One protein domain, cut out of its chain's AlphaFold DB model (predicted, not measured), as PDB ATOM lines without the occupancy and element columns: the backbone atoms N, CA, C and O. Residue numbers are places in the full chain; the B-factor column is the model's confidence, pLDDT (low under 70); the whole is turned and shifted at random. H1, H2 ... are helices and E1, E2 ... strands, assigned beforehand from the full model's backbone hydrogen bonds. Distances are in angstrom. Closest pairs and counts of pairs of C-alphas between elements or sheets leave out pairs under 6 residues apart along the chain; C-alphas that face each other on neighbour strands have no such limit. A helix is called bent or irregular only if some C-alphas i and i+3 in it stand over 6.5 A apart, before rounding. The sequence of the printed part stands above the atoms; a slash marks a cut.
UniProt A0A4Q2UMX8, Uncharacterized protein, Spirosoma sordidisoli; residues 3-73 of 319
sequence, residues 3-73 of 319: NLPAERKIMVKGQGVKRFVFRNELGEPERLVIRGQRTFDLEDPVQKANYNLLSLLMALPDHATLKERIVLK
ATOM      1  N   ASN A   3     187.082 189.463 161.341       80.00
ATOM      2  CA  ASN A   3     185.632 189.410 161.232       80.00
ATOM      3  C   ASN A   3     185.172 188.077 161.817       80.00
ATOM      4  O   ASN A   3     185.437 187.025 161.232       80.00
ATOM      5  N   LEU A   4     184.560 188.127 162.995       78.75
ATOM      6  CA  LEU A   4     184.023 186.956 163.670       78.75
ATOM      7  C   LEU A   4     182.516 186.870 163.394       78.75
ATOM      8  O   LEU A   4     181.827 187.892 163.445       78.75
ATOM      9  N   PRO A   5     181.993 185.674 163.070       77.69
ATOM     10  CA  PRO A   5     180.566 185.492 162.835       77.69
ATOM     11  C   PRO A   5     179.769 185.856 164.092       77.69
ATOM     12  O   PRO A   5     180.282 185.733 165.201       77.69
ATOM     13  N   ALA A   6     178.518 186.284 163.904       68.62
ATOM     14  CA  ALA A   6     177.635 186.689 165.000       68.62
ATOM     15  C   ALA A   6     177.399 185.550 165.997       68.62
ATOM     16  O   ALA A   6     177.221 185.797 167.180       68.62
ATOM     17  N   GLU A   7     177.451 184.301 165.530       77.88
ATOM     18  CA  GLU A   7     177.217 183.124 166.354       77.88
ATOM     19  C   GLU A   7     178.273 182.050 166.108       77.88
ATOM     20  O   GLU A   7     178.755 181.869 164.982       77.88
ATOM     21  N   ARG A   8     178.604 181.298 167.159       66.88
ATOM     22  CA  ARG A   8     179.438 180.098 167.089       66.88
ATOM     23  C   ARG A   8     178.917 179.003 167.993       66.88
ATOM     24  O   ARG A   8     178.486 179.256 169.109       66.88
ATOM     25  N   LYS A   9     179.048 177.771 167.519       67.81
ATOM     26  CA  LYS A   9     178.893 176.563 168.321       67.81
ATOM     27  C   LYS A   9     180.280 176.007 168.632       67.81
ATOM     28  O   LYS A   9     181.097 175.901 167.719       67.81
ATOM     29  N   ILE A  10     180.564 175.705 169.895       63.19
ATOM     30  CA  ILE A  10     181.875 175.217 170.345       63.19
ATOM     31  C   ILE A  10     181.667 173.992 171.227       63.19
ATOM     32  O   ILE A  10     180.871 174.041 172.156       63.19
ATOM     33  N   MET A  11     182.393 172.909 170.955       55.28
ATOM     34  CA  MET A  11     182.398 171.714 171.797       55.28
ATOM     35  C   MET A  11     183.232 171.959 173.061       55.28
ATOM     36  O   MET A  11     184.438 172.188 172.973       55.28
ATOM     37  N   VAL A  12     182.610 171.875 174.235       53.78
ATOM     38  CA  VAL A  12     183.275 171.996 175.537       53.78
ATOM     39  C   VAL A  12     183.422 170.605 176.149       53.78
ATOM     40  O   VAL A  12     182.451 169.879 176.372       53.78
ATOM     41  N   LYS A  13     184.670 170.199 176.407       44.12
ATOM     42  CA  LYS A  13     184.996 168.866 176.930       44.12
ATOM     43  C   LYS A  13     184.272 168.626 178.262       44.12
ATOM     44  O   LYS A  13     184.555 169.297 179.245       44.12
ATOM     45  N   GLY A  14     183.372 167.643 178.283       41.19
ATOM     46  CA  GLY A  14     182.575 167.284 179.462       41.19
ATOM     47  C   GLY A  14     181.225 168.001 179.589       41.19
ATOM     48  O   GLY A  14     180.485 167.659 180.500       41.19
ATOM     49  N   GLN A  15     180.891 168.930 178.686       42.47
ATOM     50  CA  GLN A  15     179.669 169.748 178.749       42.47
ATOM     51  C   GLN A  15     178.921 169.891 177.401       42.47
ATOM     52  O   GLN A  15     177.996 170.687 177.268       42.47
ATOM     53  N   GLY A  16     179.329 169.142 176.375       49.19
ATOM     54  CA  GLY A  16     178.670 169.158 175.064       49.19
ATOM     55  C   GLY A  16     178.979 170.404 174.232       49.19
ATOM     56  O   GLY A  16     179.913 171.159 174.517       49.19
ATOM     57  N   VAL A  17     178.232 170.587 173.146       53.62
ATOM     58  CA  VAL A  17     178.343 171.780 172.296       53.62
ATOM     59  C   VAL A  17     177.700 172.953 173.017       53.62
ATOM     60  O   VAL A  17     176.778 172.751 173.778       53.62
ATOM     61  N   LYS A  18     178.191 174.175 172.831       55.19
ATOM     62  CA  LYS A  18     177.636 175.393 173.440       55.19
ATOM     63  C   LYS A  18     177.527 176.489 172.399       55.19
ATOM     64  O   LYS A  18     178.434 176.635 171.576       55.19
ATOM     65  N   ARG A  19     176.412 177.229 172.388       67.00
ATOM     66  CA  ARG A  19     176.181 178.342 171.452       67.00
ATOM     67  C   ARG A  19     176.607 179.653 172.099       67.00
ATOM     68  O   ARG A  19     176.142 180.008 173.170       67.00
ATOM     69  N   PHE A  20     177.442 180.398 171.393       72.94
ATOM     70  CA  PHE A  20     177.936 181.700 171.798       72.94
ATOM     71  C   PHE A  20     177.580 182.747 170.751       72.94
ATOM     72  O   PHE A  20     177.708 182.485 169.554       72.94
ATOM     73  N   VAL A  21     177.147 183.926 171.194       79.75
ATOM     74  CA  VAL A  21     176.628 184.983 170.319       79.75
ATOM     75  C   VAL A  21     177.287 186.315 170.660       79.75
ATOM     76  O   VAL A  21     177.226 186.753 171.808       79.75
ATOM     77  N   PHE A  22     177.895 186.958 169.663       84.88
ATOM     78  CA  PHE A  22     178.288 188.362 169.738       84.88
ATOM     79  C   PHE A  22     177.062 189.242 169.511       84.88
ATOM     80  O   PHE A  22     176.245 188.955 168.636       84.88
ATOM     81  N   ARG A  23     176.925 190.304 170.304       85.19
ATOM     82  CA  ARG A  23     175.743 191.173 170.315       85.19
ATOM     83  C   ARG A  23     176.093 192.629 170.000       85.19
ATOM     84  O   ARG A  23     177.176 193.085 170.366       85.19
ATOM     85  N   ASN A  24     175.190 193.351 169.339       84.38
ATOM     86  CA  ASN A  24     175.274 194.805 169.156       84.38
ATOM     87  C   ASN A  24     174.843 195.555 170.433       84.38
ATOM     88  O   ASN A  24     174.414 194.930 171.396       84.38
ATOM     89  N   GLU A  25     174.903 196.889 170.438       78.38
ATOM     90  CA  GLU A  25     174.482 197.733 171.578       78.38
ATOM     91  C   GLU A  25     173.007 197.535 171.990       78.38
ATOM     92  O   GLU A  25     172.632 197.830 173.120       78.38
ATOM     93  N   LEU A  26     172.174 196.992 171.097       77.44
ATOM     94  CA  LEU A  26     170.764 196.671 171.345       77.44
ATOM     95  C   LEU A  26     170.559 195.234 171.866       77.44
ATOM     96  O   LEU A  26     169.428 194.821 172.113       77.44
ATOM     97  N   GLY A  27     171.633 194.457 172.040       75.38
ATOM     98  CA  GLY A  27     171.589 193.072 172.514       75.38
ATOM     99  C   GLY A  27     171.266 192.029 171.435       75.38
ATOM    100  O   GLY A  27     171.143 190.842 171.759       75.38
ATOM    101  N   GLU A  28     171.161 192.437 170.172       79.06
ATOM    102  CA  GLU A  28     170.842 191.574 169.033       79.06
ATOM    103  C   GLU A  28     172.103 190.926 168.439       79.06
ATOM    104  O   GLU A  28     173.174 191.534 168.484       79.06
ATOM    105  N   PRO A  29     172.014 189.718 167.848       84.94
ATOM    106  CA  PRO A  29     173.163 189.038 167.252       84.94
ATOM    107  C   PRO A  29     173.841 189.862 166.144       84.94
ATOM    108  O   PRO A  29     173.246 190.136 165.104       84.94
ATOM    109  N   GLU A  30     175.120 190.194 166.319       83.88
ATOM    110  CA  GLU A  30     175.905 190.948 165.341       83.88
ATOM    111  C   GLU A  30     177.335 190.408 165.222       83.88
ATOM    112  O   GLU A  30     177.952 189.947 166.179       83.88
ATOM    113  N   ARG A  31     177.891 190.463 164.008       83.88
ATOM    114  CA  ARG A  31     179.279 190.065 163.746       83.88
ATOM    115  C   ARG A  31     180.255 191.002 164.453       83.88
ATOM    116  O   ARG A  31     180.198 192.217 164.273       83.88
ATOM    117  N   LEU A  32     181.244 190.441 165.148       83.19
ATOM    118  CA  LEU A  32     182.305 191.245 165.744       83.19
ATOM    119  C   LEU A  32     183.391 191.556 164.706       83.19
ATOM    120  O   LEU A  32     184.153 190.681 164.283       83.19
ATOM    121  N   VAL A  33     183.499 192.830 164.326       82.25
ATOM    122  CA  VAL A  33     184.555 193.329 163.434       82.25
ATOM    123  C   VAL A  33     185.604 194.100 164.235       82.25
ATOM    124  O   VAL A  33     185.281 195.049 164.952       82.25
ATOM    125  N   ILE A  34     186.876 193.722 164.079       81.81
ATOM    126  CA  ILE A  34     188.034 194.392 164.690       81.81
ATOM    127  C   ILE A  34     188.956 194.887 163.571       81.81
ATOM    128  O   ILE A  34     189.555 194.106 162.821       81.81
ATOM    129  N   ARG A  35     189.047 196.212 163.415       74.81
ATOM    130  CA  ARG A  35     189.853 196.857 162.362       74.81
ATOM    131  C   ARG A  35     191.276 197.206 162.813       74.81
ATOM    132  O   ARG A  35     192.157 197.240 161.961       74.81
ATOM    133  N   GLY A  36     191.499 197.368 164.116       75.31
ATOM    134  CA  GLY A  36     192.803 197.655 164.723       75.31
ATOM    135  C   GLY A  36     192.727 197.499 166.239       75.31
ATOM    136  O   GLY A  36     192.981 196.417 166.752       75.31
ATOM    137  N   GLN A  37     192.294 198.548 166.932       78.94
ATOM    138  CA  GLN A  37     192.007 198.526 168.366       78.94
ATOM    139  C   GLN A  37     190.494 198.591 168.594       78.94
ATOM    140  O   GLN A  37     189.787 199.302 167.877       78.94
ATOM    141  N   ARG A  38     189.998 197.828 169.569       81.50
ATOM    142  CA  ARG A  38     188.615 197.890 170.044       81.50
ATOM    143  C   ARG A  38     188.644 197.884 171.565       81.50
ATOM    144  O   ARG A  38     189.263 197.000 172.149       81.50
ATOM    145  N   THR A  39     188.012 198.877 172.168       82.88
ATOM    146  CA  THR A  39     187.834 198.964 173.617       82.88
ATOM    147  C   THR A  39     186.470 198.383 173.956       82.88
ATOM    148  O   THR A  39     185.526 198.563 173.187       82.88
ATOM    149  N   PHE A  40     186.393 197.663 175.068       82.25
ATOM    150  CA  PHE A  40     185.141 197.183 175.633       82.25
ATOM    151  C   PHE A  40     184.945 197.888 176.965       82.25
ATOM    152  O   PHE A  40     185.856 197.879 177.794       82.25
ATOM    153  N   ASP A  41     183.786 198.498 177.148       80.25
ATOM    154  CA  ASP A  41     183.337 198.939 178.458       80.25
ATOM    155  C   ASP A  41     182.824 197.716 179.230       80.25
ATOM    156  O   ASP A  41     181.899 197.037 178.790       80.25
ATOM    157  N   LEU A  42     183.470 197.376 180.344       79.81
ATOM    158  CA  LEU A  42     183.092 196.208 181.141       79.81
ATOM    159  C   LEU A  42     181.959 196.509 182.134       79.81
ATOM    160  O   LEU A  42     181.441 195.567 182.741       79.81
ATOM    161  N   GLU A  43     181.568 197.777 182.291       78.12
ATOM    162  CA  GLU A  43     180.363 198.162 183.036       78.12
ATOM    163  C   GLU A  43     179.094 197.905 182.209       78.12
ATOM    164  O   GLU A  43     178.045 197.574 182.766       78.12
ATOM    165  N   ASP A  44     179.202 197.955 180.877       78.62
ATOM    166  CA  ASP A  44     178.136 197.567 179.958       78.62
ATOM    167  C   ASP A  44     178.033 196.025 179.864       78.62
ATOM    168  O   ASP A  44     178.972 195.350 179.420       78.62
ATOM    169  N   PRO A  45     176.885 195.423 180.240       77.12
ATOM    170  CA  PRO A  45     176.712 193.972 180.251       77.12
ATOM    171  C   PRO A  45     176.864 193.328 178.866       77.12
ATOM    172  O   PRO A  45     177.328 192.188 178.769       77.12
ATOM    173  N   VAL A  46     176.516 194.033 177.787       79.75
ATOM    174  CA  VAL A  46     176.621 193.510 176.421       79.75
ATOM    175  C   VAL A  46     178.074 193.499 175.959       79.75
ATOM    176  O   VAL A  46     178.564 192.505 175.412       79.75
ATOM    177  N   GLN A  47     178.799 194.582 176.222       79.75
ATOM    178  CA  GLN A  47     180.219 194.670 175.895       79.75
ATOM    179  C   GLN A  47     181.061 193.719 176.747       79.75
ATOM    180  O   GLN A  47     181.949 193.056 176.205       79.75
ATOM    181  N   LYS A  48     180.722 193.548 178.028       78.81
ATOM    182  CA  LYS A  48     181.309 192.527 178.904       78.81
ATOM    183  C   LYS A  48     181.091 191.111 178.366       78.81
ATOM    184  O   LYS A  48     182.039 190.326 178.312       78.81
ATOM    185  N   ALA A  49     179.879 190.779 177.914       77.38
ATOM    186  CA  ALA A  49     179.587 189.478 177.309       77.38
ATOM    187  C   ALA A  49     180.412 189.240 176.031       77.38
ATOM    188  O   ALA A  49     181.012 188.175 175.862       77.38
ATOM    189  N   ASN A  50     180.518 190.253 175.168       82.88
ATOM    190  CA  ASN A  50     181.339 190.197 173.959       82.88
ATOM    191  C   ASN A  50     182.840 190.046 174.269       82.88
ATOM    192  O   ASN A  50     183.528 189.268 173.603       82.88
ATOM    193  N   TYR A  51     183.354 190.758 175.276       83.06
ATOM    194  CA  TYR A  51     184.743 190.649 175.729       83.06
ATOM    195  C   TYR A  51     185.058 189.242 176.257       83.06
ATOM    196  O   TYR A  51     186.064 188.635 175.876       83.06
ATOM    197  N   ASN A  52     184.167 188.686 177.081       77.50
ATOM    198  CA  ASN A  52     184.313 187.339 177.630       77.50
ATOM    199  C   ASN A  52     184.282 186.274 176.529       77.50
ATOM    200  O   ASN A  52     185.115 185.367 176.521       77.50
ATOM    201  N   LEU A  53     183.379 186.414 175.554       81.75
ATOM    202  CA  LEU A  53     183.326 185.521 174.400       81.75
ATOM    203  C   LEU A  53     184.608 185.599 173.559       81.75
ATOM    204  O   LEU A  53     185.159 184.571 173.165       81.75
ATOM    205  N   LEU A  54     185.128 186.801 173.307       80.38
ATOM    206  CA  LEU A  54     186.390 186.963 172.587       80.38
ATOM    207  C   LEU A  54     187.564 186.308 173.336       80.38
ATOM    208  O   LEU A  54     188.371 185.613 172.718       80.38
ATOM    209  N   SER A  55     187.613 186.471 174.660       76.81
ATOM    210  CA  SER A  55     188.607 185.841 175.539       76.81
ATOM    211  C   SER A  55     188.542 184.314 175.474       76.81
ATOM    212  O   SER A  55     189.570 183.653 175.308       76.81
ATOM    213  N   LEU A  56     187.331 183.750 175.515       73.81
ATOM    214  CA  LEU A  56     187.100 182.314 175.374       73.81
ATOM    215  C   LEU A  56     187.562 181.800 174.006       73.81
ATOM    216  O   LEU A  56     188.284 180.810 173.935       73.81
ATOM    217  N   LEU A  57     187.184 182.483 172.919       73.88
ATOM    218  CA  LEU A  57     187.575 182.091 171.564       73.88
ATOM    219  C   LEU A  57     189.086 182.103 171.381       73.88
ATOM    220  O   LEU A  57     189.628 181.204 170.744       73.88
ATOM    221  N   MET A  58     189.762 183.098 171.949       71.88
ATOM    222  CA  MET A  58     191.214 183.141 171.929       71.88
ATOM    223  C   MET A  58     191.810 181.970 172.692       71.88
ATOM    224  O   MET A  58     192.792 181.428 172.223       71.88
ATOM    225  N   ALA A  59     191.237 181.528 173.812       66.12
ATOM    226  CA  ALA A  59     191.780 180.425 174.603       66.12
ATOM    227  C   ALA A  59     191.730 179.044 173.909       66.12
ATOM    228  O   ALA A  59     192.475 178.149 174.318       66.12
ATOM    229  N   LEU A  60     190.915 178.866 172.863       65.12
ATOM    230  CA  LEU A  60     190.686 177.570 172.212       65.12
ATOM    231  C   LEU A  60     191.814 177.157 171.236       65.12
ATOM    232  O   LEU A  60     192.290 177.994 170.463       65.12
ATOM    233  N   PRO A  61     192.205 175.864 171.191       55.88
ATOM    234  CA  PRO A  61     193.275 175.362 170.316       55.88
ATOM    235  C   PRO A  61     193.014 175.575 168.819       55.88
ATOM    236  O   PRO A  61     193.908 175.999 168.088       55.88
ATOM    237  N   ASP A  62     191.768 175.378 168.379       59.66
ATOM    238  CA  ASP A  62     191.338 175.534 166.977       59.66
ATOM    239  C   ASP A  62     191.397 176.996 166.489       59.66
ATOM    240  O   ASP A  62     191.199 177.308 165.311       59.66
ATOM    241  N   HIS A  63     191.678 177.913 167.414       62.16
ATOM    242  CA  HIS A  63     191.752 179.349 167.211       62.16
ATOM    243  C   HIS A  63     193.115 179.932 167.596       62.16
ATOM    244  O   HIS A  63     193.228 181.139 167.803       62.16
ATOM    245  N   ALA A  64     194.179 179.118 167.597       57.81
ATOM    246  CA  ALA A  64     195.555 179.582 167.801       57.81
ATOM    247  C   ALA A  64     195.927 180.781 166.898       57.81
ATOM    248  O   ALA A  64     196.557 181.734 167.348       57.81
ATOM    249  N   THR A  65     195.415 180.809 165.662       64.81
ATOM    250  CA  THR A  65     195.603 181.921 164.710       64.81
ATOM    251  C   THR A  65     194.922 183.234 165.126       64.81
ATOM    252  O   THR A  65     195.286 184.295 164.621       64.81
ATOM    253  N   LEU A  66     193.936 183.208 166.033       66.69
ATOM    254  CA  LEU A  66     193.355 184.417 166.629       66.69
ATOM    255  C   LEU A  66     194.246 184.977 167.745       66.69
ATOM    256  O   LEU A  66     194.379 186.197 167.812       66.69
ATOM    257  N   LYS A  67     194.906 184.128 168.551       63.59
ATOM    258  CA  LYS A  67     195.869 184.576 169.583       63.59
ATOM    259  C   LYS A  67     197.052 185.333 168.988       63.59
ATOM    260  O   LYS A  67     197.521 186.300 169.571       63.59
ATOM    261  N   GLU A  68     197.513 184.922 167.811       66.56
ATOM    262  CA  GLU A  68     198.609 185.597 167.103       66.56
ATOM    263  C   GLU A  68     198.204 186.973 166.543       66.56
ATOM    264  O   GLU A  68     199.062 187.793 166.221       66.56
ATOM    265  N   ARG A  69     196.897 187.239 166.399       70.94
ATOM    266  CA  ARG A  69     196.363 188.427 165.710       70.94
ATOM    267  C   ARG A  69     195.623 189.403 166.623       70.94
ATOM    268  O   ARG A  69     195.406 190.543 166.215       70.94
ATOM    269  N   ILE A  70     195.213 188.967 167.811       72.19
ATOM    270  CA  ILE A  70     194.524 189.773 168.822       72.19
ATOM    271  C   ILE A  70     195.297 189.648 170.126       72.19
ATOM    272  O   ILE A  70     195.527 188.546 170.607       72.19
ATOM    273  N   VAL A  71     195.646 190.786 170.719       73.12
ATOM    274  CA  VAL A  71     196.169 190.852 172.083       73.12
ATOM    275  C   VAL A  71     195.072 191.453 172.949       73.12
ATOM    276  O   VAL A  71     194.697 192.609 172.746       73.12
ATOM    277  N   LEU A  72     194.543 190.668 173.884       72.62
ATOM    278  CA  LEU A  72     193.660 191.188 174.923       72.62
ATOM    279  C   LEU A  72     194.533 191.799 176.008       72.62
ATOM    280  O   LEU A  72     195.460 191.152 176.487       72.62
ATOM    281  N   LYS A  73     194.249 193.049 176.351       67.12
ATOM    282  CA  LYS A  73     194.863 193.735 177.483       67.12
ATOM    283  C   LYS A  73     193.741 194.133 178.418       67.12
ATOM    284  O   LYS A  73     192.868 194.896 178.001       67.12
TER     285      LYS A  73
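This is residues 3 to 73 of the 319 residues of an uncharacterized protein of Spirosoma sordidisoli (UniProt A0A4Q2UMX8). One helix, H1, lies in the middle of a small rounded domain, with the narrow hairpin of E1 and E2 over one part of it and the short helix H2 making a corner at its last residues. The short strand E3 lies at another side and pairs with the first printed residues, 3 to 4, while loops join it to E2 and to H1. The printed part has 71 residues, with three named strands and then two named helices in the order E1, E2, E3, H1, H2; the sheet is E1 - E2, antiparallel, and the class is mixed, helices and strands. The whole is compact, with a radius of gyration of the C-alphas of 12.2 A and spans of 31 by 26 by 20 A.

Residues 3 to 4 pair antiparallel with residues 32 to 33 of E3, residues 32 to 34, which pairs with no named strand. E1, residues 7 to 12, and E2, residues 16 to 21, form a hairpin, antiparallel at 153 degrees. N 8 and O 20 are within hydrogen-bond range at 2.8 A, as are N 18 and O 10 at 2.8 A. E3 is apart from E1 and E2. H1, residues 45 to 59, has 3 pairs of C-alphas within 8 A of E2, the closest those of Phe 20 and Leu 53, 7.1 A apart. H1 and E3 are only just apart, with 8.3 A between their closest C-alphas. H2, residues 61 to 67, touches H1 only at the corner, meeting residues 57 to 59 alone; the closest C-alphas, those of Met 58 and Lys 67, are 5.4 A apart. H1 and H2 run opposite ways at a steep tilt of 68 degrees, only just short of about perpendicular. In H1 every O i to N i+4 pair is within hydrogen-bond range; in H2 0 of 3 are, beside 3 of 4 O i to N i+3 pairs.

E1 begins at C-alpha 7, (177.217, 183.124, 166.354), and is 15.6 A long from first to last C-alpha; E2 is 16.6 A long and E3 6.6 A. H1 begins at C-alpha 45, (176.712, 193.972, 180.251), and is 21.0 A long. H2, 9.6 A long, ends at C-alpha 67, (195.869, 184.576, 169.583), and is irregular: C-alphas 62 and 65 are 8.0 A apart.

The two C-alphas farthest apart are those of Gly 14 and Gly 36, at 35.3 A. The printed part has no cut and no long link; E1 to E2 and H1 to H2 are tight links, and E2 to E3 and E3 to H1 are short. The mean pLDDT of the printed part is 72.3, and residue 6, residues 8 to 19, residues 59 to 68 and residue 73 are under 70.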